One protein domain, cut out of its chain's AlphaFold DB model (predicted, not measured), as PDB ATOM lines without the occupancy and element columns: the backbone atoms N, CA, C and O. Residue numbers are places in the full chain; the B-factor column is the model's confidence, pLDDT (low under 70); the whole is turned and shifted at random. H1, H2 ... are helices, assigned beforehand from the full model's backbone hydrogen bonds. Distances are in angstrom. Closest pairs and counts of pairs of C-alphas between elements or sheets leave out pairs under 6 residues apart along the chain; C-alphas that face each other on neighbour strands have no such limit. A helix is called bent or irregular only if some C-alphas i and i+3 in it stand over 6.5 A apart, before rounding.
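AT A GLANCE: This is residues 10 to 206 of the 414 residues of the protein "ABC transporter permease" of Pseudoalteromonas fuliginea (UniProt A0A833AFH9). Five long helices, H2, H3, H5, H6 and H7, stand side by side in an up-and-down bundle, each running against the one before it, with H3 at its core. H8 packs along the outside of H6, and H9 slants across the last residues of H3. The 197 printed residues hold nine named helices, H1 to H9 in chain order, and no named strand: all helix. The whole is compact, radius of gyration of the C-alphas 16.6 A, spanning 50 by 32 by 31 A.

IN THESE COORDINATES: H3, residues 45 to 72, is 40.4 A long, from C-alpha 45 at (-6.071, -29.614, -47.768). H1 is 13 to 17, H2 21 to 40 (28.9 A), H4 74 to 77, H5 82 to 108 (39.4 A), H6 111 to 131 (30.3 A), H7 138 to 155, H8 163 to 176, and H9 189 to 201, ending at C-alpha 201 (-20.462, -54.867, -30.070). H2 is only just irregular, C-alphas 35 and 38 being 6.9 A apart, with a kink of 28 degrees near residue 34.

HOW THE PARTS SIT: H3, the hub, touches H2 in a hairpin at a shallow tilt of 19 degrees, opposite ways; the closest C-alphas, of Ser 30 and Ala 55, are 4.1 A apart. It touches H6 the same way at 14 degrees, a shallow tilt (C-alphas of Ala 64 and Trp 128, the closest, 4.7 A). H3 touches H5 (closest C-alphas Leu 63 and Gly 90, 5.9 A) and H7 (Leu 50 and Cys 153, 5.5 A). Residues 68 to 72 of H3 touch H9 at a steep tilt of 48 degrees, the closest C-alphas, of Ala 72 and Phe 192, 4.0 A apart. H8 touches H6, C-alphas of Thr 122 and Tyr 171 closest at 5.1 A. H1 only just touches H2, only at the corner, with 3 pairs of C-alphas within 8 A, the closest Trp 17 and Ala 24 at 5.7 A. H4 touches no helix. Every O i to N i+4 pair is within hydrogen-bond range in H1, H3 and H5 to H9; H2 has 11 of 16, and H4 is too short for one.

THE WHOLE: The farthest C-alphas, of Ser 43 and Leu 78, are 51.5 A apart. The printed part has no cut; the link from H8 to H9, 12 residues, is long. Mean pLDDT of the printed part is 85.5; residues 20 to 21, 154 to 155, 157 and 200 to 206 are under 70.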
ATOM      1  N   TYR A  10     -35.555 -47.618 -55.054       75.94
ATOM      2  CA  TYR A  10     -35.443 -46.656 -53.955       75.94
ATOM      3  C   TYR A  10     -36.463 -46.868 -52.823       75.94
ATOM      4  O   TYR A  10     -36.385 -46.204 -51.789       75.94
ATOM      5  N   ARG A  11     -37.462 -47.747 -52.980       80.06
ATOM      6  CA  ARG A  11     -38.472 -47.962 -51.931       80.06
ATOM      7  C   ARG A  11     -37.844 -48.628 -50.705       80.06
ATOM      8  O   ARG A  11     -37.110 -49.601 -50.823       80.06
ATOM      9  N   GLY A  12     -38.170 -48.113 -49.519       77.69
ATOM     10  CA  GLY A  12     -37.719 -48.681 -48.246       77.69
ATOM     11  C   GLY A  12     -36.251 -48.413 -47.897       77.69
ATOM     12  O   GLY A  12     -35.763 -48.997 -46.932       77.69
ATOM     13  N   TRP A  13     -35.554 -47.530 -48.626       80.38
ATOM     14  CA  TRP A  13     -34.137 -47.227 -48.384       80.38
ATOM     15  C   TRP A  13     -33.868 -46.778 -46.936       80.38
ATOM     16  O   TRP A  13     -32.950 -47.283 -46.298       80.38
ATOM     17  N   SER A  14     -34.713 -45.912 -46.369       78.44
ATOM     18  CA  SER A  14     -34.567 -45.443 -44.985       78.44
ATOM     19  C   SER A  14     -34.679 -46.594 -43.980       78.44
ATOM     20  O   SER A  14     -33.897 -46.689 -43.037       78.44
ATOM     21  N   GLY A  15     -35.596 -47.532 -44.222       78.00
ATOM     22  CA  GLY A  15     -35.746 -48.735 -43.410       78.00
ATOM     23  C   GLY A  15     -34.551 -49.684 -43.513       78.00
ATOM     24  O   GLY A  15     -34.194 -50.323 -42.529       78.00
ATOM     25  N   LEU A  16     -33.918 -49.779 -44.682       80.44
ATOM     26  CA  LEU A  16     -32.802 -50.698 -44.905       80.44
ATOM     27  C   LEU A  16     -31.477 -50.152 -44.372       80.44
ATOM     28  O   LEU A  16     -30.712 -50.922 -43.795       80.44
ATOM     29  N   TRP A  17     -31.228 -48.852 -44.537       81.88
ATOM     30  CA  TRP A  17     -29.932 -48.224 -44.257       81.88
ATOM     31  C   TRP A  17     -29.872 -47.460 -42.933       81.88
ATOM     32  O   TRP A  17     -28.796 -47.380 -42.351       81.88
ATOM     33  N   LEU A  18     -30.995 -46.918 -42.442       78.31
ATOM     34  CA  LEU A  18     -31.018 -46.063 -41.244       78.31
ATOM     35  C   LEU A  18     -31.667 -46.723 -40.024       78.31
ATOM     36  O   LEU A  18     -31.364 -46.339 -38.897       78.31
ATOM     37  N   LYS A  19     -32.564 -47.700 -40.219       73.25
ATOM     38  CA  LYS A  19     -33.268 -48.355 -39.102       73.25
ATOM     39  C   LYS A  19     -32.354 -49.278 -38.300       73.25
ATOM     40  O   LYS A  19     -32.525 -49.413 -37.092       73.25
ATOM     41  N   GLU A  20     -31.420 -49.938 -38.978       67.88
ATOM     42  CA  GLU A  20     -30.488 -50.847 -38.332       67.88
ATOM     43  C   GLU A  20     -29.165 -50.161 -38.033       67.88
ATOM     44  O   GLU A  20     -28.521 -49.543 -38.877       67.88
ATOM     45  N   ALA A  21     -28.772 -50.341 -36.784       64.88
ATOM     46  CA  ALA A  21     -27.648 -49.711 -36.136       64.88
ATOM     47  C   ALA A  21     -26.305 -49.934 -36.873       64.88
ATOM     48  O   ALA A  21     -25.493 -49.018 -36.935       64.88
ATOM     49  N   GLY A  22     -26.082 -51.121 -37.452       75.06
ATOM     50  CA  GLY A  22     -24.822 -51.470 -38.125       75.06
ATOM     51  C   GLY A  22     -24.567 -50.661 -39.400       75.06
ATOM     52  O   GLY A  22     -23.674 -49.825 -39.419       75.06
ATOM     53  N   PRO A  23     -25.341 -50.848 -40.481       81.56
ATOM     54  CA  PRO A  23     -25.148 -50.065 -41.701       81.56
ATOM     55  C   PRO A  23     -25.237 -48.550 -41.466       81.56
ATOM     56  O   PRO A  23     -24.459 -47.796 -42.057       81.56
ATOM     57  N   ALA A  24     -26.123 -48.106 -40.564       81.19
ATOM     58  CA  ALA A  24     -26.277 -46.699 -40.212       81.19
ATOM     59  C   ALA A  24     -25.008 -46.092 -39.589       81.19
ATOM     60  O   ALA A  24     -24.716 -44.925 -39.857       81.19
ATOM     61  N   SER A  25     -24.231 -46.864 -38.812       77.25
ATOM     62  CA  SER A  25     -23.045 -46.357 -38.106       77.25
ATOM     63  C   SER A  25     -21.925 -45.908 -39.038       77.25
ATOM     64  O   SER A  25     -21.123 -45.076 -38.639       77.25
ATOM     65  N   TYR A  26     -21.883 -46.410 -40.274       85.94
ATOM     66  CA  TYR A  26     -20.936 -45.961 -41.300       85.94
ATOM     67  C   TYR A  26     -21.609 -45.132 -42.402       85.94
ATOM     68  O   TYR A  26     -20.995 -44.223 -42.957       85.94
ATOM     69  N   PHE A  27     -22.893 -45.370 -42.680       88.62
ATOM     70  CA  PHE A  27     -23.641 -44.577 -43.655       88.62
ATOM     71  C   PHE A  27     -23.771 -43.113 -43.219       88.62
ATOM     72  O   PHE A  27     -23.469 -42.204 -43.985       88.62
ATOM     73  N   VAL A  28     -24.184 -42.871 -41.972       85.94
ATOM     74  CA  VAL A  28     -24.432 -41.514 -41.468       85.94
ATOM     75  C   VAL A  28     -23.149 -40.666 -41.454       85.94
ATOM     76  O   VAL A  28     -23.182 -39.566 -42.009       85.94
ATOM     77  N   PRO A  29     -22.002 -41.147 -40.928       84.62
ATOM     78  CA  PRO A  29     -20.748 -40.396 -41.010       84.62
ATOM     79  C   PRO A  29     -20.276 -40.144 -42.440       84.62
ATOM     80  O   PRO A  29     -19.721 -39.085 -42.709       84.62
ATOM     81  N   SER A  30     -20.526 -41.075 -43.367       90.69
ATOM     82  CA  SER A  30     -20.197 -40.885 -44.782       90.69
ATOM     83  C   SER A  30     -20.958 -39.704 -45.396       90.69
ATOM     84  O   SER A  30     -20.361 -38.842 -46.048       90.69
ATOM     85  N   ILE A  31     -22.263 -39.609 -45.119       91.19
ATOM     86  CA  ILE A  31     -23.096 -38.490 -45.567       91.19
ATOM     87  C   ILE A  31     -22.643 -37.175 -44.925       91.19
ATOM     88  O   ILE A  31     -22.476 -36.188 -45.636       91.19
ATOM     89  N   PHE A  32     -22.379 -37.153 -43.615       88.88
ATOM     90  CA  PHE A  32     -21.894 -35.943 -42.945       88.88
ATOM     91  C   PHE A  32     -20.538 -35.479 -43.480       88.88
ATOM     92  O   PHE A  32     -20.397 -34.307 -43.813       88.88
ATOM     93  N   ALA A  33     -19.564 -36.380 -43.627       89.44
ATOM     94  CA  ALA A  33     -18.262 -36.043 -44.198       89.44
ATOM     95  C   ALA A  33     -18.399 -35.486 -45.623       89.44
ATOM     96  O   ALA A  33     -17.728 -34.520 -45.977       89.44
ATOM     97  N   THR A  34     -19.334 -36.028 -46.409       92.19
ATOM     98  CA  THR A  34     -19.648 -35.513 -47.746       92.19
ATOM     99  C   THR A  34     -20.236 -34.105 -47.698       92.19
ATOM    100  O   THR A  34     -19.761 -33.232 -48.414       92.19
ATOM    101  N   ILE A  35     -21.213 -33.852 -46.824       91.75
ATOM    102  CA  ILE A  35     -21.879 -32.545 -46.700       91.75
ATOM    103  C   ILE A  35     -20.935 -31.466 -46.155       91.75
ATOM    104  O   ILE A  35     -21.011 -30.325 -46.600       91.75
ATOM    105  N   PHE A  36     -20.055 -31.804 -45.210       88.56
ATOM    106  CA  PHE A  36     -19.133 -30.845 -44.598       88.56
ATOM    107  C   PHE A  36     -17.862 -30.611 -45.417       88.56
ATOM    108  O   PHE A  36     -17.252 -29.556 -45.276       88.56
ATOM    109  N   SER A  37     -17.475 -31.544 -46.293       90.00
ATOM    110  CA  SER A  37     -16.263 -31.407 -47.113       90.00
ATOM    111  C   SER A  37     -16.136 -30.092 -47.904       90.00
ATOM    112  O   SER A  37     -15.030 -29.557 -47.921       90.00
ATOM    113  N   PRO A  38     -17.200 -29.482 -48.473       89.19
ATOM    114  CA  PRO A  38     -17.068 -28.221 -49.201       89.19
ATOM    115  C   PRO A  38     -16.643 -27.037 -48.319       89.19
ATOM    116  O   PRO A  38     -16.072 -26.080 -48.829       89.19
ATOM    117  N   LEU A  39     -16.883 -27.093 -47.002       87.69
ATOM    118  CA  LEU A  39     -16.490 -26.023 -46.071       87.69
ATOM    119  C   LEU A  39     -14.969 -25.916 -45.890       87.69
ATOM    120  O   LEU A  39     -14.483 -24.905 -45.390       87.69
ATOM    121  N   PHE A  40     -14.227 -26.956 -46.276       85.81
ATOM    122  CA  PHE A  40     -12.775 -27.044 -46.109       85.81
ATOM    123  C   PHE A  40     -12.000 -26.818 -47.415       85.81
ATOM    124  O   PHE A  40     -10.786 -27.004 -47.454       85.81
ATOM    125  N   ILE A  41     -12.695 -26.417 -48.483       85.81
ATOM    126  CA  ILE A  41     -12.082 -26.004 -49.750       85.81
ATOM    127  C   ILE A  41     -11.309 -24.697 -49.516       85.81
ATOM    128  O   ILE A  41     -11.839 -23.754 -48.928       85.81
ATOM    129  N   GLY A  42     -10.051 -24.647 -49.953       76.00
ATOM    130  CA  GLY A  42      -9.166 -23.484 -49.848       76.00
ATOM    131  C   GLY A  42      -8.621 -23.155 -48.452       76.00
ATOM    132  O   GLY A  42      -7.830 -22.222 -48.333       76.00
ATOM    133  N   SER A  43      -9.014 -23.885 -47.400       76.38
ATOM    134  CA  SER A  43      -8.540 -23.648 -46.027       76.38
ATOM    135  C   SER A  43      -7.475 -24.655 -45.592       76.38
ATOM    136  O   SER A  43      -6.334 -24.271 -45.352       76.38
ATOM    137  N   GLU A  44      -7.820 -25.945 -45.521       78.19
ATOM    138  CA  GLU A  44      -6.920 -26.997 -45.034       78.19
ATOM    139  C   GLU A  44      -6.990 -28.271 -45.903       78.19
ATOM    140  O   GLU A  44      -7.876 -29.117 -45.714       78.19
ATOM    141  N   PRO A  45      -6.027 -28.490 -46.826       77.62
ATOM    142  CA  PRO A  45      -6.071 -29.614 -47.768       77.62
ATOM    143  C   PRO A  45      -5.961 -30.983 -47.079       77.62
ATOM    144  O   PRO A  45      -6.471 -31.982 -47.590       77.62
ATOM    145  N   VAL A  46      -5.332 -31.039 -45.900       81.94
ATOM    146  CA  VAL A  46      -5.223 -32.251 -45.074       81.94
ATOM    147  C   VAL A  46      -6.599 -32.699 -44.580       81.94
ATOM    148  O   VAL A  46      -6.949 -33.875 -44.712       81.94
ATOM    149  N   ILE A  47      -7.412 -31.766 -44.071       83.00
ATOM    150  CA  ILE A  47      -8.768 -32.063 -43.596       83.00
ATOM    151  C   ILE A  47      -9.653 -32.489 -44.765       83.00
ATOM    152  O   ILE A  47     -10.376 -33.478 -44.652       83.00
ATOM    153  N   LEU A  48      -9.565 -31.797 -45.903       87.44
ATOM    154  CA  LEU A  48     -10.349 -32.141 -47.088       87.44
ATOM    155  C   LEU A  48     -10.025 -33.557 -47.600       87.44
ATOM    156  O   LEU A  48     -10.940 -34.343 -47.863       87.44
ATOM    157  N   ASN A  49      -8.739 -33.919 -47.663       87.62
ATOM    158  CA  ASN A  49      -8.294 -35.276 -47.997       87.62
ATOM    159  C   ASN A  49      -8.826 -36.314 -47.002       87.62
ATOM    160  O   ASN A  49      -9.343 -37.356 -47.411       87.62
ATOM    161  N   LEU A  50      -8.732 -36.029 -45.702       86.44
ATOM    162  CA  LEU A  50      -9.226 -36.918 -44.656       86.44
ATOM    163  C   LEU A  50     -10.743 -37.128 -44.768       86.44
ATOM    164  O   LEU A  50     -11.204 -38.265 -44.701       86.44
ATOM    165  N   LEU A  51     -11.513 -36.058 -44.984       89.56
ATOM    166  CA  LEU A  51     -12.966 -36.121 -45.152       89.56
ATOM    167  C   LEU A  51     -13.361 -36.920 -46.395       89.56
ATOM    168  O   LEU A  51     -14.282 -37.731 -46.314       89.56
ATOM    169  N   ALA A  52     -12.650 -36.756 -47.513       91.00
ATOM    170  CA  ALA A  52     -12.902 -37.528 -48.729       91.00
ATOM    171  C   ALA A  52     -12.612 -39.025 -48.535       91.00
ATOM    172  O   ALA A  52     -13.452 -39.874 -48.849       91.00
ATOM    173  N   MET A  53     -11.451 -39.346 -47.957       90.94
ATOM    174  CA  MET A  53     -11.042 -40.715 -47.634       90.94
ATOM    175  C   MET A  53     -12.060 -41.380 -46.699       90.94
ATOM    176  O   MET A  53     -12.548 -42.482 -46.960       90.94
ATOM    177  N   PHE A  54     -12.443 -40.667 -45.640       89.75
ATOM    178  CA  PHE A  54     -13.392 -41.133 -44.639       89.75
ATOM    179  C   PHE A  54     -14.804 -41.310 -45.208       89.75
ATOM    180  O   PHE A  54     -15.436 -42.333 -44.947       89.75
ATOM    181  N   ALA A  55     -15.292 -40.368 -46.023       93.44
ATOM    182  CA  ALA A  55     -16.610 -40.449 -46.647       93.44
ATOM    183  C   ALA A  55     -16.744 -41.706 -47.514       93.44
ATOM    184  O   ALA A  55     -17.701 -42.473 -47.362       93.44
ATOM    185  N   ILE A  56     -15.765 -41.950 -48.387       94.56
ATOM    186  CA  ILE A  56     -15.793 -43.071 -49.328       94.56
ATOM    187  C   ILE A  56     -15.664 -44.403 -48.578       94.56
ATOM    188  O   ILE A  56     -16.505 -45.287 -48.756       94.56
ATOM    189  N   ILE A  57     -14.669 -44.545 -47.694       93.06
ATOM    190  CA  ILE A  57     -14.453 -45.789 -46.937       93.06
ATOM    191  C   ILE A  57     -15.667 -46.138 -46.081       93.06
ATOM    192  O   ILE A  57     -16.100 -47.290 -46.081       93.06
ATOM    193  N   CYS A  58     -16.252 -45.162 -45.382       91.88
ATOM    194  CA  CYS A  58     -17.434 -45.396 -44.558       91.88
ATOM    195  C   CYS A  58     -18.637 -45.861 -45.398       91.88
ATOM    196  O   CYS A  58     -19.364 -46.765 -44.984       91.88
ATOM    197  N   MET A  59     -18.822 -45.342 -46.615       94.56
ATOM    198  CA  MET A  59     -19.885 -45.838 -47.496       94.56
ATOM    199  C   MET A  59     -19.668 -47.305 -47.889       94.56
ATOM    200  O   MET A  59     -20.597 -48.115 -47.819       94.56
ATOM    201  N   TYR A  60     -18.438 -47.671 -48.260       94.31
ATOM    202  CA  TYR A  60     -18.098 -49.058 -48.584       94.31
ATOM    203  C   TYR A  60     -18.218 -49.986 -47.370       94.31
ATOM    204  O   TYR A  60     -18.730 -51.094 -47.512       94.31
ATOM    205  N   ALA A  61     -17.826 -49.537 -46.176       91.44
ATOM    206  CA  ALA A  61     -18.014 -50.286 -44.936       91.44
ATOM    207  C   ALA A  61     -19.507 -50.504 -44.628       91.44
ATOM    208  O   ALA A  61     -19.909 -51.613 -44.280       91.44
ATOM    209  N   SER A  62     -20.354 -49.491 -44.843       91.50
ATOM    210  CA  SER A  62     -21.809 -49.625 -44.707       91.50
ATOM    211  C   SER A  62     -22.384 -50.665 -45.678       91.50
ATOM    212  O   SER A  62     -23.161 -51.536 -45.283       91.50
ATOM    213  N   LEU A  63     -21.953 -50.642 -46.945       93.12
ATOM    214  CA  LEU A  63     -22.365 -51.629 -47.947       93.12
ATOM    215  C   LEU A  63     -21.826 -53.042 -47.641       93.12
ATOM    216  O   LEU A  63     -22.524 -54.038 -47.853       93.12
ATOM    217  N   ALA A  64     -20.609 -53.149 -47.109       92.06
ATOM    218  CA  ALA A  64     -20.043 -54.407 -46.636       92.06
ATOM    219  C   ALA A  64     -20.880 -54.993 -45.485       92.06
ATOM    220  O   ALA A  64     -21.229 -56.170 -45.531       92.06
ATOM    221  N   LEU A  65     -21.312 -54.173 -44.522       89.81
ATOM    222  CA  LEU A  65     -22.212 -54.605 -43.447       89.81
ATOM    223  C   LEU A  65     -23.577 -55.064 -43.955       89.81
ATOM    224  O   LEU A  65     -24.084 -56.087 -43.497       89.81
ATOM    225  N   GLN A  66     -24.154 -54.364 -44.934       91.00
ATOM    226  CA  GLN A  66     -25.372 -54.839 -45.599       91.00
ATOM    227  C   GLN A  66     -25.150 -56.197 -46.274       91.00
ATOM    228  O   GLN A  66     -26.022 -57.060 -46.246       91.00
ATOM    229  N   SER A  67     -23.965 -56.421 -46.840       90.75
ATOM    230  CA  SER A  67     -23.611 -57.696 -47.470       90.75
ATOM    231  C   SER A  67     -23.473 -58.833 -46.449       90.75
ATOM    232  O   SER A  67     -23.849 -59.966 -46.748       90.75
ATOM    233  N   ILE A  68     -22.981 -58.545 -45.239       90.12
ATOM    234  CA  ILE A  68     -22.932 -59.511 -44.127       90.12
ATOM    235  C   ILE A  68     -24.338 -59.800 -43.603       90.12
ATOM    236  O   ILE A  68     -24.663 -60.952 -43.329       90.12
ATOM    237  N   ARG A  69     -25.190 -58.775 -43.502       89.12
ATOM    238  CA  ARG A  69     -26.595 -58.939 -43.119       89.12
ATOM    239  C   ARG A  69     -27.323 -59.878 -44.069       89.12
ATOM    240  O   ARG A  69     -28.000 -60.779 -43.597       89.12
ATOM    241  N   LEU A  70     -27.148 -59.680 -45.376       90.19
ATOM    242  CA  LEU A  70     -27.694 -60.566 -46.400       90.19
ATOM    243  C   LEU A  70     -27.295 -62.023 -46.106       90.19
ATOM    244  O   LEU A  70     -28.162 -62.850 -45.846       90.19
ATOM    245  N   GLN A  71     -25.998 -62.305 -45.946       89.62
ATOM    246  CA  GLN A  71     -25.500 -63.646 -45.581       89.62
ATOM    247  C   GLN A  71     -26.037 -64.189 -44.243       89.62
ATOM    248  O   GLN A  71     -26.087 -65.402 -44.048       89.62
ATOM    249  N   ALA A  72     -26.415 -63.321 -43.306       87.94
ATOM    250  CA  ALA A  72     -26.959 -63.702 -42.006       87.94
ATOM    251  C   ALA A  72     -28.469 -64.003 -42.037       87.94
ATOM    252  O   ALA A  72     -28.994 -64.556 -41.072       87.94
ATOM    253  N   THR A  73     -29.188 -63.638 -43.103       86.69
ATOM    254  CA  THR A  73     -30.650 -63.766 -43.177       86.69
ATOM    255  C   THR A  73     -31.085 -64.829 -44.174       86.69
ATOM    256  O   THR A  73     -30.953 -64.636 -45.374       86.69
ATOM    257  N   GLU A  74     -31.692 -65.918 -43.701       85.00
ATOM    258  CA  GLU A  74     -32.207 -66.989 -44.574       85.00
ATOM    259  C   GLU A  74     -33.368 -66.520 -45.463       85.00
ATOM    260  O   GLU A  74     -33.458 -66.872 -46.639       85.00
ATOM    261  N   TRP A  75     -34.233 -65.648 -44.931       84.56
ATOM    262  CA  TRP A  75     -35.413 -65.146 -45.643       84.56
ATOM    263  C   TRP A  75     -35.073 -64.297 -46.875       84.56
ATOM    264  O   TRP A  75     -35.952 -64.058 -47.703       84.56
ATOM    265  N   GLN A  76     -33.814 -63.879 -47.045       83.00
ATOM    266  CA  GLN A  76     -33.374 -63.180 -48.254       83.00
ATOM    267  C   GLN A  76     -33.631 -64.006 -49.525       83.00
ATOM    268  O   GLN A  76     -33.860 -63.427 -50.581       83.00
ATOM    269  N   ALA A  77     -33.607 -65.343 -49.421       80.00
ATOM    270  CA  ALA A  77     -33.860 -66.248 -50.540       80.00
ATOM    271  C   ALA A  77     -35.349 -66.287 -50.925       80.00
ATOM    272  O   ALA A  77     -35.688 -66.622 -52.057       80.00
ATOM    273  N   LEU A  78     -36.235 -65.921 -49.993       83.19
ATOM    274  CA  LEU A  78     -37.685 -65.897 -50.192       83.19
ATOM    275  C   LEU A  78     -38.160 -64.575 -50.806       83.19
ATOM    276  O   LEU A  78     -39.194 -64.533 -51.472       83.19
ATOM    277  N   VAL A  79     -37.432 -63.477 -50.574       82.50
ATOM    278  CA  VAL A  79     -37.803 -62.154 -51.084       82.50
ATOM    279  C   VAL A  79     -37.092 -61.892 -52.404       82.50
ATOM    280  O   VAL A  79     -35.912 -61.542 -52.446       82.50
ATOM    281  N   VAL A  80     -37.860 -62.022 -53.485       79.12
ATOM    282  CA  VAL A  80     -37.419 -61.746 -54.857       79.12
ATOM    283  C   VAL A  80     -36.759 -60.365 -54.942       79.12
ATOM    284  O   VAL A  80     -37.247 -59.390 -54.367       79.12
ATOM    285  N   ASP A  81     -35.622 -60.307 -55.636       81.75
ATOM    286  CA  ASP A  81     -34.809 -59.111 -55.900       81.75
ATOM    287  C   ASP A  81     -34.261 -58.361 -54.674       81.75
ATOM    288  O   ASP A  81     -33.623 -57.319 -54.829       81.75
ATOM    289  N   TYR A  82     -34.408 -58.879 -53.451       83.62
ATOM    290  CA  TYR A  82     -33.947 -58.189 -52.239       83.62
ATOM    291  C   TYR A  82     -32.447 -57.849 -52.272       83.62
ATOM    292  O   TYR A  82     -32.052 -56.698 -52.064       83.62
ATOM    293  N   CYS A  83     -31.610 -58.829 -52.623       84.81
ATOM    294  CA  CYS A  83     -30.163 -58.641 -52.752       84.81
ATOM    295  C   CYS A  83     -29.809 -57.635 -53.860       84.81
ATOM    296  O   CYS A  83     -28.912 -56.801 -53.705       84.81
ATOM    297  N   GLN A  84     -30.528 -57.684 -54.984       86.00
ATOM    298  CA  GLN A  84     -30.307 -56.768 -56.102       86.00
ATOM    299  C   GLN A  84     -30.682 -55.332 -55.717       86.00
ATOM    300  O   GLN A  84     -29.923 -54.405 -55.990       86.00
ATOM    301  N   HIS A  85     -31.786 -55.144 -54.992       87.44
ATOM    302  CA  HIS A  85     -32.211 -53.837 -54.505       87.44
ATOM    303  C   HIS A  85     -31.191 -53.193 -53.564       87.44
ATOM    304  O   HIS A  85     -30.824 -52.037 -53.771       87.44
ATOM    305  N   ILE A  86     -30.690 -53.925 -52.563       88.25
ATOM    306  CA  ILE A  86     -29.701 -53.380 -51.618       88.25
ATOM    307  C   ILE A  86     -28.399 -53.026 -52.333       88.25
ATOM    308  O   ILE A  86     -27.847 -51.942 -52.130       88.25
ATOM    309  N   THR A  87     -27.912 -53.912 -53.203       88.69
ATOM    310  CA  THR A  87     -26.667 -53.663 -53.939       88.69
ATOM    311  C   THR A  87     -26.801 -52.500 -54.917       88.69
ATOM    312  O   THR A  87     -25.862 -51.720 -55.062       88.69
ATOM    313  N   GLN A  88     -27.962 -52.329 -55.554       90.25
ATOM    314  CA  GLN A  88     -28.238 -51.180 -56.413       90.25
ATOM    315  C   GLN A  88     -28.295 -49.873 -55.614       90.25
ATOM    316  O   GLN A  88     -27.651 -48.907 -56.014       90.25
ATOM    317  N   GLN A  89     -28.984 -49.846 -54.466       90.94
ATOM    318  CA  GLN A  89     -28.998 -48.682 -53.570       90.94
ATOM    319  C   GLN A  89     -27.578 -48.293 -53.136       90.94
ATOM    320  O   GLN A  89     -27.197 -47.130 -53.248       90.94
ATOM    321  N   GLY A  90     -26.765 -49.270 -52.722       90.38
ATOM    322  CA  GLY A  90     -25.375 -49.039 -52.327       90.38
ATOM    323  C   GLY A  90     -24.522 -48.435 -53.441       90.38
ATOM    324  O   GLY A  90     -23.816 -47.457 -53.208       90.38
ATOM    325  N   LYS A  91     -24.632 -48.964 -54.667       91.94
ATOM    326  CA  LYS A  91     -23.940 -48.412 -55.846       91.94
ATOM    327  C   LYS A  91     -24.348 -46.968 -56.129       91.94
ATOM    328  O   LYS A  91     -23.484 -46.153 -56.432       91.94
ATOM    329  N   VAL A  92     -25.638 -46.646 -56.010       93.44
ATOM    330  CA  VAL A  92     -26.133 -45.274 -56.204       93.44
ATOM    331  C   VAL A  92     -25.556 -44.333 -55.147       93.44
ATOM    332  O   VAL A  92     -25.070 -43.265 -55.499       93.44
ATOM    333  N   PHE A  93     -25.537 -44.727 -53.872       93.75
ATOM    334  CA  PHE A  93     -24.945 -43.898 -52.816       93.75
ATOM    335  C   PHE A  93     -23.444 -43.668 -53.018       93.75
ATOM    336  O   PHE A  93     -22.984 -42.534 -52.908       93.75
ATOM    337  N   ILE A  94     -22.694 -44.709 -53.393       94.62
ATOM    338  CA  ILE A  94     -21.270 -44.584 -53.740       94.62
ATOM    339  C   ILE A  94     -21.083 -43.624 -54.920       94.62
ATOM    340  O   ILE A  94     -20.183 -42.788 -54.878       94.62
ATOM    341  N   ALA A  95     -21.927 -43.712 -55.953       94.50
ATOM    342  CA  ALA A  95     -21.865 -42.816 -57.105       94.50
ATOM    343  C   ALA A  95     -22.150 -41.357 -56.718       94.50
ATOM    344  O   ALA A  95     -21.440 -40.464 -57.171       94.50
ATOM    345  N   ILE A  96     -23.133 -41.114 -55.845       94.75
ATOM    346  CA  ILE A  96     -23.453 -39.772 -55.336       94.75
ATOM    347  C   ILE A  96     -22.266 -39.199 -54.553       94.75
ATOM    348  O   ILE A  96     -21.823 -38.093 -54.854       94.75
ATOM    349  N   ILE A  97     -21.721 -39.949 -53.592       95.25
ATOM    350  CA  ILE A  97     -20.594 -39.494 -52.760       95.25
ATOM    351  C   ILE A  97     -19.364 -39.211 -53.624       95.25
ATOM    352  O   ILE A  97     -18.740 -38.163 -53.480       95.25
ATOM    353  N   ASN A  98     -19.046 -40.100 -54.568       95.00
ATOM    354  CA  ASN A  98     -17.957 -39.869 -55.511       95.00
ATOM    355  C   ASN A  98     -18.204 -38.647 -56.397       95.00
ATOM    356  O   ASN A  98     -17.279 -37.874 -56.611       95.00
ATOM    357  N   GLY A  99     -19.434 -38.440 -56.873       94.62
ATOM    358  CA  GLY A  99     -19.799 -37.250 -57.641       94.62
ATOM    359  C   GLY A  99     -19.511 -35.961 -56.869       94.62
ATOM    360  O   GLY A  99     -18.838 -35.079 -57.393       94.62
ATOM    361  N   PHE A 100     -19.932 -35.885 -55.603       94.12
ATOM    362  CA  PHE A 100     -19.626 -34.746 -54.730       94.12
ATOM    363  C   PHE A 100     -18.121 -34.563 -54.500       94.12
ATOM    364  O   PHE A 100     -17.612 -33.451 -54.619       94.12
ATOM    365  N   MET A 101     -17.388 -35.644 -54.225       93.94
ATOM    366  CA  MET A 101     -15.940 -35.568 -53.989       93.94
ATOM    367  C   MET A 101     -15.159 -35.148 -55.237       93.94
ATOM    368  O   MET A 101     -14.198 -34.391 -55.133       93.94
ATOM    369  N   LEU A 102     -15.589 -35.585 -56.423       94.12
ATOM    370  CA  LEU A 102     -15.004 -35.158 -57.693       94.12
ATOM    371  C   LEU A 102     -15.292 -33.681 -57.984       94.12
ATOM    372  O   LEU A 102     -14.403 -32.988 -58.471       94.12
ATOM    373  N   ILE A 103     -16.487 -33.183 -57.646       93.62
ATOM    374  CA  ILE A 103     -16.801 -31.748 -57.729       93.62
ATOM    375  C   ILE A 103     -15.867 -30.952 -56.809       93.62
ATOM    376  O   ILE A 103     -15.260 -29.985 -57.261       93.62
ATOM    377  N   ASN A 104     -15.675 -31.388 -55.561       91.31
ATOM    378  CA  ASN A 104     -14.742 -30.729 -54.640       91.31
ATOM    379  C   ASN A 104     -13.302 -30.741 -55.173       91.31
ATOM    380  O   ASN A 104     -12.616 -29.726 -55.104       91.31
ATOM    381  N   ALA A 105     -12.854 -31.858 -55.756       91.19
ATOM    382  CA  ALA A 105     -11.538 -31.954 -56.387       91.19
ATOM    383  C   ALA A 105     -11.380 -31.030 -57.600       91.19
ATOM    384  O   ALA A 105     -10.301 -30.474 -57.801       91.19
ATOM    385  N   ALA A 106     -12.446 -30.831 -58.380       91.44
ATOM    386  CA  ALA A 106     -12.448 -29.899 -59.501       91.44
ATOM    387  C   ALA A 106     -12.395 -28.432 -59.042       91.44
ATOM    388  O   ALA A 106     -11.689 -27.637 -59.659       91.44
ATOM    389  N   ILE A 107     -13.100 -28.081 -57.958       91.44
ATOM    390  CA  ILE A 107     -13.099 -26.723 -57.388       91.44
ATOM    391  C   ILE A 107     -11.735 -26.393 -56.763       91.44
ATOM    392  O   ILE A 107     -11.178 -25.339 -57.051       91.44
ATOM    393  N   GLU A 108     -11.183 -27.302 -55.957       88.44
ATOM    394  CA  GLU A 108      -9.875 -27.138 -55.297       88.44
ATOM    395  C   GLU A 108      -8.696 -27.225 -56.288       88.44
ATOM    396  O   GLU A 108      -7.584 -26.812 -55.979       88.44
ATOM    397  N   GLN A 109      -8.912 -27.798 -57.480       88.88
ATOM    398  CA  GLN A 109      -7.874 -28.076 -58.485       88.88
ATOM    399  C   GLN A 109      -6.709 -28.940 -57.949       88.88
ATOM    400  O   GLN A 109      -5.573 -28.854 -58.416       88.88
ATOM    401  N   SER A 110      -6.986 -29.822 -56.980       86.25
ATOM    402  CA  SER A 110      -5.971 -30.650 -56.315       86.25
ATOM    403  C   SER A 110      -5.912 -32.074 -56.870       86.25
ATOM    404  O   SER A 110      -6.800 -32.902 -56.647       86.25
ATOM    405  N   ILE A 111      -4.796 -32.410 -57.525       88.94
ATOM    406  CA  ILE A 111      -4.529 -33.772 -58.015       88.94
ATOM    407  C   ILE A 111      -4.303 -34.783 -56.877       88.94
ATOM    408  O   ILE A 111      -4.539 -35.981 -57.040       88.94
ATOM    409  N   HIS A 112      -3.883 -34.312 -55.701       88.50
ATOM    410  CA  HIS A 112      -3.724 -35.158 -54.519       88.50
ATOM    411  C   HIS A 112      -5.081 -35.610 -53.977       88.50
ATOM    412  O   HIS A 112      -5.253 -36.785 -53.668       88.50
ATOM    413  N   LEU A 113      -6.082 -34.725 -53.964       89.81
ATOM    414  CA  LEU A 113      -7.442 -35.109 -53.582       89.81
ATOM    415  C   LEU A 113      -8.010 -36.171 -54.529       89.81
ATOM    416  O   LEU A 113      -8.613 -37.147 -54.082       89.81
ATOM    417  N   LEU A 114      -7.722 -36.044 -55.825       92.19
ATOM    418  CA  LEU A 114      -8.072 -37.061 -56.810       92.19
ATOM    419  C   LEU A 114      -7.389 -38.412 -56.522       92.19
ATOM    420  O   LEU A 114      -8.050 -39.451 -56.569       92.19
ATOM    421  N   SER A 115      -6.101 -38.408 -56.158       91.00
ATOM    422  CA  SER A 115      -5.386 -39.618 -55.718       91.00
ATOM    423  C   SER A 115      -6.052 -40.274 -54.509       91.00
ATOM    424  O   SER A 115      -6.337 -41.474 -54.531       91.00
ATOM    425  N   THR A 116      -6.399 -39.479 -53.493       91.75
ATOM    426  CA  THR A 116      -7.120 -39.952 -52.305       91.75
ATOM    427  C   THR A 116      -8.439 -40.632 -52.674       91.75
ATOM    428  O   THR A 116      -8.707 -41.735 -52.204       91.75
ATOM    429  N   ILE A 117      -9.238 -40.028 -53.561       93.81
ATOM    430  CA  ILE A 117     -10.523 -40.587 -54.013       93.81
ATOM    431  C   ILE A 117     -10.328 -41.955 -54.686       93.81
ATOM    432  O   ILE A 117     -11.043 -42.910 -54.365       93.81
ATOM    433  N   PHE A 118      -9.357 -42.098 -55.591       93.50
ATOM    434  CA  PHE A 118      -9.113 -43.371 -56.284       93.50
ATOM    435  C   PHE A 118      -8.608 -44.472 -55.348       93.50
ATOM    436  O   PHE A 118      -9.084 -45.612 -55.413       93.50
ATOM    437  N   VAL A 119      -7.683 -44.139 -54.444       92.12
ATOM    438  CA  VAL A 119      -7.184 -45.079 -53.433       92.12
ATOM    439  C   VAL A 119      -8.324 -45.523 -52.511       92.12
ATOM    440  O   VAL A 119      -8.507 -46.725 -52.307       92.12
ATOM    441  N   ALA A 120      -9.151 -44.585 -52.036       93.25
ATOM    442  CA  ALA A 120     -10.303 -44.875 -51.183       93.25
ATOM    443  C   ALA A 120     -11.289 -45.847 -51.847       93.25
ATOM    444  O   ALA A 120     -11.731 -46.811 -51.220       93.25
ATOM    445  N   ASN A 121     -11.614 -45.630 -53.128       94.94
ATOM    446  CA  ASN A 121     -12.520 -46.508 -53.873       94.94
ATOM    447  C   ASN A 121     -11.937 -47.898 -54.097       94.94
ATOM    448  O   ASN A 121     -12.666 -48.883 -54.017       94.94
ATOM    449  N   THR A 122     -10.636 -47.992 -54.361       93.94
ATOM    450  CA  THR A 122      -9.962 -49.279 -54.577       93.94
ATOM    451  C   THR A 122      -9.976 -50.116 -53.303       93.94
ATOM    452  O   THR A 122     -10.390 -51.276 -53.323       93.94
ATOM    453  N   LEU A 123      -9.599 -49.505 -52.179       93.06
ATOM    454  CA  LEU A 123      -9.628 -50.149 -50.867       93.06
ATOM    455  C   LEU A 123     -11.058 -50.522 -50.450       93.06
ATOM    456  O   LEU A 123     -11.307 -51.649 -50.021       93.06
ATOM    457  N   GLY A 124     -12.011 -49.606 -50.629       93.06
ATOM    458  CA  GLY A 124     -13.418 -49.830 -50.311       93.06
ATOM    459  C   GLY A 124     -14.065 -50.934 -51.154       93.06
ATOM    460  O   GLY A 124     -14.772 -51.787 -50.614       93.06
ATOM    461  N   LEU A 125     -13.780 -50.980 -52.460       93.81
ATOM    462  CA  LEU A 125     -14.235 -52.056 -53.344       93.81
ATOM    463  C   LEU A 125     -13.665 -53.404 -52.896       93.81
ATOM    464  O   LEU A 125     -14.413 -54.376 -52.806       93.81
ATOM    465  N   GLY A 126     -12.368 -53.453 -52.576       92.44
ATOM    466  CA  GLY A 126     -11.726 -54.648 -52.029       92.44
ATOM    467  C   GLY A 126     -12.430 -55.147 -50.764       92.44
ATOM    468  O   GLY A 126     -12.793 -56.320 -50.686       92.44
ATOM    469  N   LEU A 127     -12.720 -54.248 -49.815       92.06
ATOM    470  CA  LEU A 127     -13.470 -54.585 -48.602       92.06
ATOM    471  C   LEU A 127     -14.848 -55.164 -48.919       92.06
ATOM    472  O   LEU A 127     -15.219 -56.203 -48.373       92.06
ATOM    473  N   TRP A 128     -15.609 -54.509 -49.796       93.50
ATOM    474  CA  TRP A 128     -16.950 -54.959 -50.152       93.50
ATOM    475  C   TRP A 128     -16.932 -56.334 -50.837       93.50
ATOM    476  O   TRP A 128     -17.731 -57.205 -50.483       93.50
ATOM    477  N   LEU A 129     -15.996 -56.566 -51.763       92.00
ATOM    478  CA  LEU A 129     -15.842 -57.848 -52.457       92.00
ATOM    479  C   LEU A 129     -15.392 -58.984 -51.534       92.00
ATOM    480  O   LEU A 129     -15.818 -60.118 -51.727       92.00
ATOM    481  N   LEU A 130     -14.585 -58.701 -50.513       90.38
ATOM    482  CA  LEU A 130     -14.252 -59.691 -49.488       90.38
ATOM    483  C   LEU A 130     -15.469 -59.986 -48.601       90.38
ATOM    484  O   LEU A 130     -15.830 -61.144 -48.384       90.38
ATOM    485  N   CYS A 131     -16.152 -58.937 -48.137       89.81
ATOM    486  CA  CYS A 131     -17.238 -59.057 -47.165       89.81
ATOM    487  C   CYS A 131     -18.536 -59.620 -47.745       89.81
ATOM    488  O   CYS A 131     -19.363 -60.095 -46.972       89.81
ATOM    489  N   ARG A 132     -18.738 -59.604 -49.071       89.19
ATOM    490  CA  ARG A 132     -19.892 -60.264 -49.721       89.19
ATOM    491  C   ARG A 132     -19.804 -61.796 -49.736       89.19
ATOM    492  O   ARG A 132     -20.809 -62.434 -50.050       89.19
ATOM    493  N   VAL A 133     -18.622 -62.351 -49.448       87.38
ATOM    494  CA  VAL A 133     -18.352 -63.800 -49.411       87.38
ATOM    495  C   VAL A 133     -17.991 -64.267 -48.001       87.38
ATOM    496  O   VAL A 133     -18.440 -65.322 -47.573       87.38
ATOM    497  N   SER A 134     -17.177 -63.495 -47.272       85.56
ATOM    498  CA  SER A 134     -16.723 -63.852 -45.928       85.56
ATOM    499  C   SER A 134     -16.969 -62.724 -44.937       85.56
ATOM    500  O   SER A 134     -16.355 -61.659 -45.004       85.56
ATOM    501  N   SER A 135     -17.832 -62.979 -43.955       84.44
ATOM    502  CA  SER A 135     -18.137 -62.021 -42.893       84.44
ATOM    503  C   SER A 135     -16.987 -61.811 -41.906       84.44
ATOM    504  O   SER A 135     -16.886 -60.739 -41.316       84.44
ATOM    505  N   HIS A 136     -16.129 -62.815 -41.694       81.75
ATOM    506  CA  HIS A 136     -15.075 -62.780 -40.670       81.75
ATOM    507  C   HIS A 136     -13.997 -61.722 -40.960       81.75
ATOM    508  O   HIS A 136     -13.398 -61.163 -40.045       81.75
ATOM    509  N   LEU A 137     -13.756 -61.420 -42.238       82.81
ATOM    510  CA  LEU A 137     -12.692 -60.506 -42.657       82.81
ATOM    511  C   LEU A 137     -13.060 -59.024 -42.526       82.81
ATOM    512  O   LEU A 137     -12.175 -58.182 -42.651       82.81
ATOM    513  N   PHE A 138     -14.324 -58.697 -42.250       86.25
ATOM    514  CA  PHE A 138     -14.801 -57.314 -42.172       86.25
ATOM    515  C   PHE A 138     -13.984 -56.473 -41.197       86.25
ATOM    516  O   PHE A 138     -13.445 -55.430 -41.549       86.25
ATOM    517  N   THR A 139     -13.841 -56.983 -39.983       79.75
ATOM    518  CA  THR A 139     -13.169 -56.310 -38.884       79.75
ATOM    519  C   THR A 139     -11.699 -55.997 -39.195       79.75
ATOM    520  O   THR A 139     -11.254 -54.858 -39.051       79.75
ATOM    521  N   LEU A 140     -10.959 -56.996 -39.685       80.50
ATOM    522  CA  LEU A 140      -9.564 -56.835 -40.098       80.50
ATOM    523  C   LEU A 140      -9.440 -55.879 -41.292       80.50
ATOM    524  O   LEU A 140      -8.568 -55.013 -41.304       80.50
ATOM    525  N   GLY A 141     -10.331 -56.011 -42.278       84.88
ATOM    526  CA  GLY A 141     -10.359 -55.153 -43.458       84.88
ATOM    527  C   GLY A 141     -10.607 -53.688 -43.100       84.88
ATOM    528  O   GLY A 141      -9.882 -52.817 -43.573       84.88
ATOM    529  N   CYS A 142     -11.561 -53.410 -42.208       83.62
ATOM    530  CA  CYS A 142     -11.791 -52.065 -41.693       83.62
ATOM    531  C   CYS A 142     -10.538 -51.500 -41.019       83.62
ATOM    532  O   CYS A 142     -10.169 -50.371 -41.328       83.62
ATOM    533  N   TYR A 143      -9.847 -52.264 -40.165       80.12
ATOM    534  CA  TYR A 143      -8.604 -51.780 -39.558       80.12
ATOM    535  C   TYR A 143      -7.555 -51.400 -40.585       80.12
ATOM    536  O   TYR A 143      -7.057 -50.281 -40.551       80.12
ATOM    537  N   ILE A 144      -7.250 -52.304 -41.516       83.31
ATOM    538  CA  ILE A 144      -6.233 -52.056 -42.539       83.31
ATOM    539  C   ILE A 144      -6.578 -50.783 -43.314       83.31
ATOM    540  O   ILE A 144      -5.719 -49.929 -43.508       83.31
ATOM    541  N   ILE A 145      -7.838 -50.618 -43.709       86.75
ATOM    542  CA  ILE A 145      -8.269 -49.502 -44.550       86.75
ATOM    543  C   ILE A 145      -8.302 -48.178 -43.776       86.75
ATOM    544  O   ILE A 145      -7.807 -47.177 -44.291       86.75
ATOM    545  N   PHE A 146      -8.822 -48.153 -42.544       82.69
ATOM    546  CA  PHE A 146      -8.822 -46.938 -41.721       82.69
ATOM    547  C   PHE A 146      -7.404 -46.539 -41.301       82.69
ATOM    548  O   PHE A 146      -7.064 -45.362 -41.388       82.69
ATOM    549  N   THR A 147      -6.548 -47.493 -40.922       79.88
ATOM    550  CA  THR A 147      -5.136 -47.219 -40.623       79.88
ATOM    551  C   THR A 147      -4.402 -46.707 -41.859       79.88
ATOM    552  O   THR A 147      -3.681 -45.719 -41.764       79.88
ATOM    553  N   THR A 148      -4.634 -47.308 -43.031       81.44
ATOM    554  CA  THR A 148      -4.060 -46.824 -44.298       81.44
ATOM    555  C   THR A 148      -4.533 -45.404 -44.600       81.44
ATOM    556  O   THR A 148      -3.708 -44.568 -44.947       81.44
ATOM    557  N   GLY A 149      -5.821 -45.106 -44.400       79.44
ATOM    558  CA  GLY A 149      -6.380 -43.763 -44.569       79.44
ATOM    559  C   GLY A 149      -5.751 -42.725 -43.637       79.44
ATOM    560  O   GLY A 149      -5.397 -41.636 -44.079       79.44
ATOM    561  N   ILE A 150      -5.549 -43.069 -42.361       76.44
ATOM    562  CA  ILE A 150      -4.879 -42.188 -41.393       76.44
ATOM    563  C   ILE A 150      -3.424 -41.953 -41.803       76.44
ATOM    564  O   ILE A 150      -2.987 -40.808 -41.847       76.44
ATOM    565  N   ILE A 151      -2.680 -43.005 -42.152       76.88
ATOM    566  CA  ILE A 151      -1.286 -42.867 -42.594       76.88
ATOM    567  C   ILE A 151      -1.213 -42.001 -43.859       76.88
ATOM    568  O   ILE A 151      -0.401 -41.083 -43.940       76.88
ATOM    569  N   SER A 152      -2.094 -42.238 -44.832       74.44
ATOM    570  CA  SER A 152      -2.068 -41.510 -46.097       74.44
ATOM    571  C   SER A 152      -2.465 -40.043 -45.971       74.44
ATOM    572  O   SER A 152      -1.913 -39.209 -46.680       74.44
ATOM    573  N   CYS A 153      -3.429 -39.722 -45.104       74.19
ATOM    574  CA  CYS A 153      -3.963 -38.366 -44.994       74.19
ATOM    575  C   CYS A 153      -3.261 -37.537 -43.912       74.19
ATOM    576  O   CYS A 153      -3.079 -36.346 -44.113       74.19
ATOM    577  N   VAL A 154      -2.871 -38.144 -42.785       69.12
ATOM    578  CA  VAL A 154      -2.313 -37.426 -41.625       69.12
ATOM    579  C   VAL A 154      -0.788 -37.457 -41.616       69.12
ATOM    580  O   VAL A 154      -0.172 -36.432 -41.375       69.12
ATOM    581  N   LEU A 155      -0.169 -38.615 -41.876       69.31
ATOM    582  CA  LEU A 155       1.295 -38.753 -41.815       69.31
ATOM    583  C   LEU A 155       1.984 -38.293 -43.100       69.31
ATOM    584  O   LEU A 155       3.046 -37.688 -43.041       69.31
ATOM    585  N   LEU A 156       1.402 -38.606 -44.260       70.81
ATOM    586  CA  LEU A 156       1.976 -38.211 -45.549       70.81
ATOM    587  C   LEU A 156       1.500 -36.834 -46.023       70.81
ATOM    588  O   LEU A 156       2.115 -36.299 -46.941       70.81
ATOM    589  N   GLU A 157       0.422 -36.294 -45.430       69.25
ATOM    590  CA  GLU A 157      -0.303 -35.042 -45.763       69.25
ATOM    591  C   GLU A 157      -0.866 -34.960 -47.199       69.25
ATOM    592  O   GLU A 157      -1.926 -34.380 -47.450       69.25
ATOM    593  N   LYS A 158      -0.171 -35.573 -48.156       76.44
ATOM    594  CA  LYS A 158      -0.471 -35.662 -49.576       76.44
ATOM    595  C   LYS A 158      -0.345 -37.115 -50.005       76.44
ATOM    596  O   LYS A 158       0.724 -37.722 -49.952       76.44
ATOM    597  N   THR A 159      -1.438 -37.660 -50.514       78.94
ATOM    598  CA  THR A 159      -1.426 -38.955 -51.186       78.94
ATOM    599  C   THR A 159      -0.571 -38.863 -52.458       78.94
ATOM    600  O   THR A 159      -0.765 -37.957 -53.283       78.94
ATOM    601  N   PRO A 160       0.401 -39.776 -52.641       84.88
ATOM    602  CA  PRO A 160       1.257 -39.755 -53.816       84.88
ATOM    603  C   PRO A 160       0.460 -39.893 -55.116       84.88
ATOM    604  O   PRO A 160      -0.411 -40.754 -55.242       84.88
ATOM    605  N   VAL A 161       0.772 -39.063 -56.111       88.31
ATOM    606  CA  VAL A 161       0.019 -38.998 -57.379       88.31
ATOM    607  C   VAL A 161       0.225 -40.252 -58.234       88.31
ATOM    608  O   VAL A 161      -0.687 -40.684 -58.935       88.31
ATOM    609  N   PHE A 162       1.388 -40.903 -58.124       88.25
ATOM    610  CA  PHE A 162       1.675 -42.147 -58.848       88.25
ATOM    611  C   PHE A 162       0.750 -43.310 -58.446       88.25
ATOM    612  O   PHE A 162       0.652 -44.294 -59.177       88.25
ATOM    613  N   LEU A 163       0.046 -43.209 -57.309       88.62
ATOM    614  CA  LEU A 163      -0.947 -44.202 -56.900       88.62
ATOM    615  C   LEU A 163      -2.219 -44.150 -57.748       88.62
ATOM    616  O   LEU A 163      -2.926 -45.147 -57.785       88.62
ATOM    617  N   ILE A 164      -2.500 -43.053 -58.461       89.06
ATOM    618  CA  ILE A 164      -3.685 -42.931 -59.326       89.06
ATOM    619  C   ILE A 164      -3.744 -44.056 -60.373       89.06
ATOM    620  O   ILE A 164      -4.714 -44.817 -60.355       89.06
ATOM    621  N   PRO A 165      -2.745 -44.230 -61.265       91.50
ATOM    622  CA  PRO A 165      -2.798 -45.292 -62.268       91.50
ATOM    623  C   PRO A 165      -2.841 -46.688 -61.630       91.50
ATOM    624  O   PRO A 165      -3.580 -47.549 -62.100       91.50
ATOM    625  N   ILE A 166      -2.119 -46.900 -60.522       92.31
ATOM    626  CA  ILE A 166      -2.110 -48.178 -59.793       92.31
ATOM    627  C   ILE A 166      -3.501 -48.489 -59.225       92.31
ATOM    628  O   ILE A 166      -3.997 -49.606 -59.377       92.31
ATOM    629  N   ALA A 167      -4.151 -47.502 -58.609       91.12
ATOM    630  CA  ALA A 167      -5.493 -47.616 -58.057       91.12
ATOM    631  C   ALA A 167      -6.520 -47.899 -59.159       91.12
ATOM    632  O   ALA A 167      -7.319 -48.816 -59.013       91.12
ATOM    633  N   ILE A 168      -6.451 -47.201 -60.299       92.00
ATOM    634  CA  ILE A 168      -7.348 -47.436 -61.444       92.00
ATOM    635  C   ILE A 168      -7.196 -48.865 -61.978       92.00
ATOM    636  O   ILE A 168      -8.195 -49.572 -62.122       92.00
ATOM    637  N   VAL A 169      -5.964 -49.314 -62.237       93.94
ATOM    638  CA  VAL A 169      -5.706 -50.677 -62.729       93.94
ATOM    639  C   VAL A 169      -6.214 -51.706 -61.722       93.94
ATOM    640  O   VAL A 169      -6.945 -52.621 -62.095       93.94
ATOM    641  N   THR A 170      -5.904 -51.527 -60.438       92.25
ATOM    642  CA  THR A 170      -6.341 -52.442 -59.375       92.25
ATOM    643  C   THR A 170      -7.865 -52.472 -59.252       92.25
ATOM    644  O   THR A 170      -8.454 -53.546 -59.154       92.25
ATOM    645  N   TYR A 171      -8.528 -51.317 -59.319       92.31
ATOM    646  CA  TYR A 171      -9.984 -51.207 -59.283       92.31
ATOM    647  C   TYR A 171     -10.638 -51.949 -60.458       92.31
ATOM    648  O   TYR A 171     -11.578 -52.719 -60.258       92.31
ATOM    649  N   LEU A 172     -10.110 -51.786 -61.676       92.81
ATOM    650  CA  LEU A 172     -10.593 -52.502 -62.860       92.81
ATOM    651  C   LEU A 172     -10.384 -54.015 -62.739       92.81
ATOM    652  O   LEU A 172     -11.307 -54.781 -63.014       92.81
ATOM    653  N   VAL A 173      -9.210 -54.449 -62.274       92.44
ATOM    654  CA  VAL A 173      -8.913 -55.865 -62.012       92.44
ATOM    655  C   VAL A 173      -9.919 -56.441 -61.010       92.44
ATOM    656  O   VAL A 173     -10.538 -57.469 -61.284       92.44
ATOM    657  N   LEU A 174     -10.167 -55.755 -59.890       92.06
ATOM    658  CA  LEU A 174     -11.152 -56.180 -58.891       92.06
ATOM    659  C   LEU A 174     -12.568 -56.298 -59.476       92.06
ATOM    660  O   LEU A 174     -13.286 -57.242 -59.147       92.06
ATOM    661  N   LEU A 175     -12.971 -55.386 -60.367       90.19
ATOM    662  CA  LEU A 175     -14.272 -55.452 -61.037       90.19
ATOM    663  C   LEU A 175     -14.383 -56.619 -62.021       90.19
ATOM    664  O   LEU A 175     -15.419 -57.284 -62.041       90.19
ATOM    665  N   VAL A 176     -13.344 -56.877 -62.819       91.31
ATOM    666  CA  VAL A 176     -13.327 -57.978 -63.798       91.31
ATOM    667  C   VAL A 176     -13.343 -59.331 -63.091       91.31
ATOM    668  O   VAL A 176     -14.076 -60.236 -63.484       91.31
ATOM    669  N   PHE A 177     -12.579 -59.469 -62.008       88.50
ATOM    670  CA  PHE A 177     -12.484 -60.719 -61.258       88.50
ATOM    671  C   PHE A 177     -13.529 -60.859 -60.148       88.50
ATOM    672  O   PHE A 177     -13.501 -61.851 -59.422       88.50
ATOM    673  N   ARG A 178     -14.490 -59.931 -60.037       86.12
ATOM    674  CA  ARG A 178     -15.489 -59.896 -58.952       86.12
ATOM    675  C   ARG A 178     -16.268 -61.203 -58.776       86.12
ATOM    676  O   ARG A 178     -16.678 -61.518 -57.663       86.12
ATOM    677  N   ASP A 179     -16.501 -61.927 -59.871       83.88
ATOM    678  CA  ASP A 179     -17.311 -63.149 -59.898       83.88
ATOM    679  C   ASP A 179     -16.471 -64.397 -59.564       83.88
ATOM    680  O   ASP A 179     -17.020 -65.453 -59.268       83.88
ATOM    681  N   LYS A 180     -15.134 -64.270 -59.525       84.19
ATOM    682  CA  LYS A 180     -14.215 -65.342 -59.109       84.19
ATOM    683  C   LYS A 180     -13.973 -65.400 -57.598       84.19
ATOM    684  O   LYS A 180     -13.387 -66.367 -57.128       84.19
ATOM    685  N   PHE A 181     -14.419 -64.402 -56.831       76.25
ATOM    686  CA  PHE A 181     -14.216 -64.347 -55.374       76.25
ATOM    687  C   PHE A 181     -15.074 -65.353 -54.585       76.25
ATOM    688  O   PHE A 181     -14.827 -65.553 -53.400       76.25
ATOM    689  N   GLY A 182     -16.058 -65.996 -55.223       80.75
ATOM    690  CA  GLY A 182     -16.921 -67.008 -54.611       80.75
ATOM    691  C   GLY A 182     -18.407 -66.711 -54.797       80.75
ATOM    692  O   GLY A 182     -18.785 -65.748 -55.468       80.75
ATOM    693  N   GLN A 183     -19.261 -67.546 -54.196       82.06
ATOM    694  CA  GLN A 183     -20.708 -67.348 -54.252       82.06
ATOM    695  C   GLN A 183     -21.128 -66.194 -53.330       82.06
ATOM    696  O   GLN A 183     -20.931 -66.269 -52.116       82.06
ATOM    697  N   PRO A 184     -21.704 -65.115 -53.879       83.19
ATOM    698  CA  PRO A 184     -22.058 -63.953 -53.086       83.19
ATOM    699  C   PRO A 184     -23.367 -64.165 -52.329       83.19
ATOM    700  O   PRO A 184     -24.307 -64.750 -52.860       83.19
ATOM    701  N   TYR A 185     -23.449 -63.603 -51.123       85.31
ATOM    702  CA  TYR A 185     -24.674 -63.570 -50.312       85.31
ATOM    703  C   TYR A 185     -25.230 -64.946 -49.916       85.31
ATOM    704  O   TYR A 185     -26.381 -65.037 -49.503       85.31
ATOM    705  N   HIS A 186     -24.436 -66.014 -50.001       85.69
ATOM    706  CA  HIS A 186     -24.864 -67.325 -49.527       85.69
ATOM    707  C   HIS A 186     -25.091 -67.294 -48.008       85.69
ATOM    708  O   HIS A 186     -24.300 -66.706 -47.268       85.69
ATOM    709  N   PHE A 187     -26.168 -67.928 -47.538       86.06
ATOM    710  CA  PHE A 187     -26.436 -67.996 -46.106       86.06
ATOM    711  C   PHE A 187     -25.313 -68.748 -45.380       86.06
ATOM    712  O   PHE A 187     -24.866 -69.807 -45.817       86.06
ATOM    713  N   SER A 188     -24.850 -68.207 -44.258       86.31
ATOM    714  CA  SER A 188     -23.822 -68.847 -43.443       86.31
ATOM    715  C   SER A 188     -24.134 -68.678 -41.965       86.31
ATOM    716  O   SER A 188     -24.336 -67.564 -41.477       86.31
ATOM    717  N   SER A 189     -24.100 -69.783 -41.219       85.25
ATOM    718  CA  SER A 189     -24.244 -69.773 -39.760       85.25
ATOM    719  C   SER A 189     -23.156 -68.930 -39.085       85.25
ATOM    720  O   SER A 189     -23.424 -68.233 -38.104       85.25
ATOM    721  N   HIS A 190     -21.945 -68.906 -39.653       83.00
ATOM    722  CA  HIS A 190     -20.862 -68.035 -39.199       83.00
ATOM    723  C   HIS A 190     -21.168 -66.556 -39.445       83.00
ATOM    724  O   HIS A 190     -20.878 -65.727 -38.581       83.00
ATOM    725  N   ALA A 191     -21.785 -66.214 -40.580       82.06
ATOM    726  CA  ALA A 191     -22.214 -64.846 -40.858       82.06
ATOM    727  C   ALA A 191     -23.325 -64.400 -39.905       82.06
ATOM    728  O   ALA A 191     -23.267 -63.282 -39.404       82.06
ATOM    729  N   PHE A 192     -24.270 -65.283 -39.571       85.38
ATOM    730  CA  PHE A 192     -25.292 -65.009 -38.560       85.38
ATOM    731  C   PHE A 192     -24.695 -64.762 -37.169       85.38
ATOM    732  O   PHE A 192     -25.018 -63.760 -36.526       85.38
ATOM    733  N   ALA A 193     -23.783 -65.630 -36.719       82.69
ATOM    734  CA  ALA A 193     -23.090 -65.447 -35.447       82.69
ATOM    735  C   ALA A 193     -22.304 -64.128 -35.430       82.69
ATOM    736  O   ALA A 193     -22.442 -63.338 -34.495       82.69
ATOM    737  N   ASN A 194     -21.540 -63.847 -36.491       80.56
ATOM    738  CA  ASN A 194     -20.758 -62.619 -36.593       80.56
ATOM    739  C   ASN A 194     -21.647 -61.370 -36.656       80.56
ATOM    740  O   ASN A 194     -21.358 -60.378 -35.999       80.56
ATOM    741  N   TYR A 195     -22.767 -61.430 -37.379       83.06
ATOM    742  CA  TYR A 195     -23.750 -60.351 -37.439       83.06
ATOM    743  C   TYR A 195     -24.343 -60.054 -36.062       83.06
ATOM    744  O   TYR A 195     -24.383 -58.902 -35.632       83.06
ATOM    745  N   ARG A 196     -24.739 -61.096 -35.323       79.00
ATOM    746  CA  ARG A 196     -25.263 -60.959 -33.962       79.00
ATOM    747  C   ARG A 196     -24.223 -60.374 -33.007       79.00
ATOM    748  O   ARG A 196     -24.548 -59.460 -32.251       79.00
ATOM    749  N   HIS A 197     -22.985 -60.865 -33.055       75.69
ATOM    750  CA  HIS A 197     -21.890 -60.326 -32.248       75.69
ATOM    751  C   HIS A 197     -21.567 -58.875 -32.621       75.69
ATOM    752  O   HIS A 197     -21.425 -58.049 -31.723       75.69
ATOM    753  N   GLY A 198     -21.539 -58.547 -33.914       74.88
ATOM    754  CA  GLY A 198     -21.325 -57.199 -34.434       74.88
ATOM    755  C   GLY A 198     -22.399 -56.218 -33.974       74.88
ATOM    756  O   GLY A 198     -22.085 -55.169 -33.422       74.88
ATOM    757  N   VAL A 199     -23.683 -56.572 -34.079       75.06
ATOM    758  CA  VAL A 199     -24.779 -55.726 -33.570       75.06
ATOM    759  C   VAL A 199     -24.632 -55.470 -32.064       75.06
ATOM    760  O   VAL A 199     -24.829 -54.344 -31.604       75.06
ATOM    761  N   GLN A 200     -24.225 -56.484 -31.299       69.19
ATOM    762  CA  GLN A 200     -24.019 -56.379 -29.854       69.19
ATOM    763  C   GLN A 200     -22.763 -55.592 -29.453       69.19
ATOM    764  O   GLN A 200     -22.745 -55.028 -28.357       69.19
ATOM    765  N   SER A 201     -21.726 -55.580 -30.292       66.44
ATOM    766  CA  SER A 201     -20.462 -54.867 -30.070       66.44
ATOM    767  C   SER A 201     -20.404 -53.506 -30.768       66.44
ATOM    768  O   SER A 201     -19.362 -52.857 -30.737       66.44
ATOM    769  N   GLY A 202     -21.488 -53.074 -31.423       67.56
ATOM    770  CA  GLY A 202     -21.510 -51.846 -32.224       67.56
ATOM    771  C   GLY A 202     -20.615 -51.905 -33.464       67.56
ATOM    772  O   GLY A 202     -20.147 -50.868 -33.914       67.56
ATOM    773  N   TRP A 203     -20.348 -53.109 -33.981       68.19
ATOM    774  CA  TRP A 203     -19.439 -53.374 -35.099       68.19
ATOM    775  C   TRP A 203     -18.040 -52.814 -34.881       68.19
ATOM    776  O   TRP A 203     -17.329 -52.487 -35.830       68.19
ATOM    777  N   SER A 204     -17.641 -52.740 -33.610       64.38
ATOM    778  CA  SER A 204     -16.284 -52.385 -33.255       64.38
ATOM    779  C   SER A 204     -15.300 -53.268 -34.020       64.38
ATOM    780  O   SER A 204     -15.464 -54.495 -34.035       64.38
ATOM    781  N   PRO A 205     -14.249 -52.673 -34.604       58.97
ATOM    782  CA  PRO A 205     -13.237 -53.444 -35.283       58.97
ATOM    783  C   PRO A 205     -12.371 -54.254 -34.301       58.97
ATOM    784  O   PRO A 205     -11.482 -54.954 -34.736       58.97
ATOM    785  N   VAL A 206     -12.572 -54.249 -32.985       61.44
ATOM    786  CA  VAL A 206     -11.640 -54.962 -32.095       61.44
ATOM    787  C   VAL A 206     -11.695 -56.493 -32.296       61.44
ATOM    788  O   VAL A 206     -12.791 -57.060 -32.289       61.44
TER     789      VAL A 206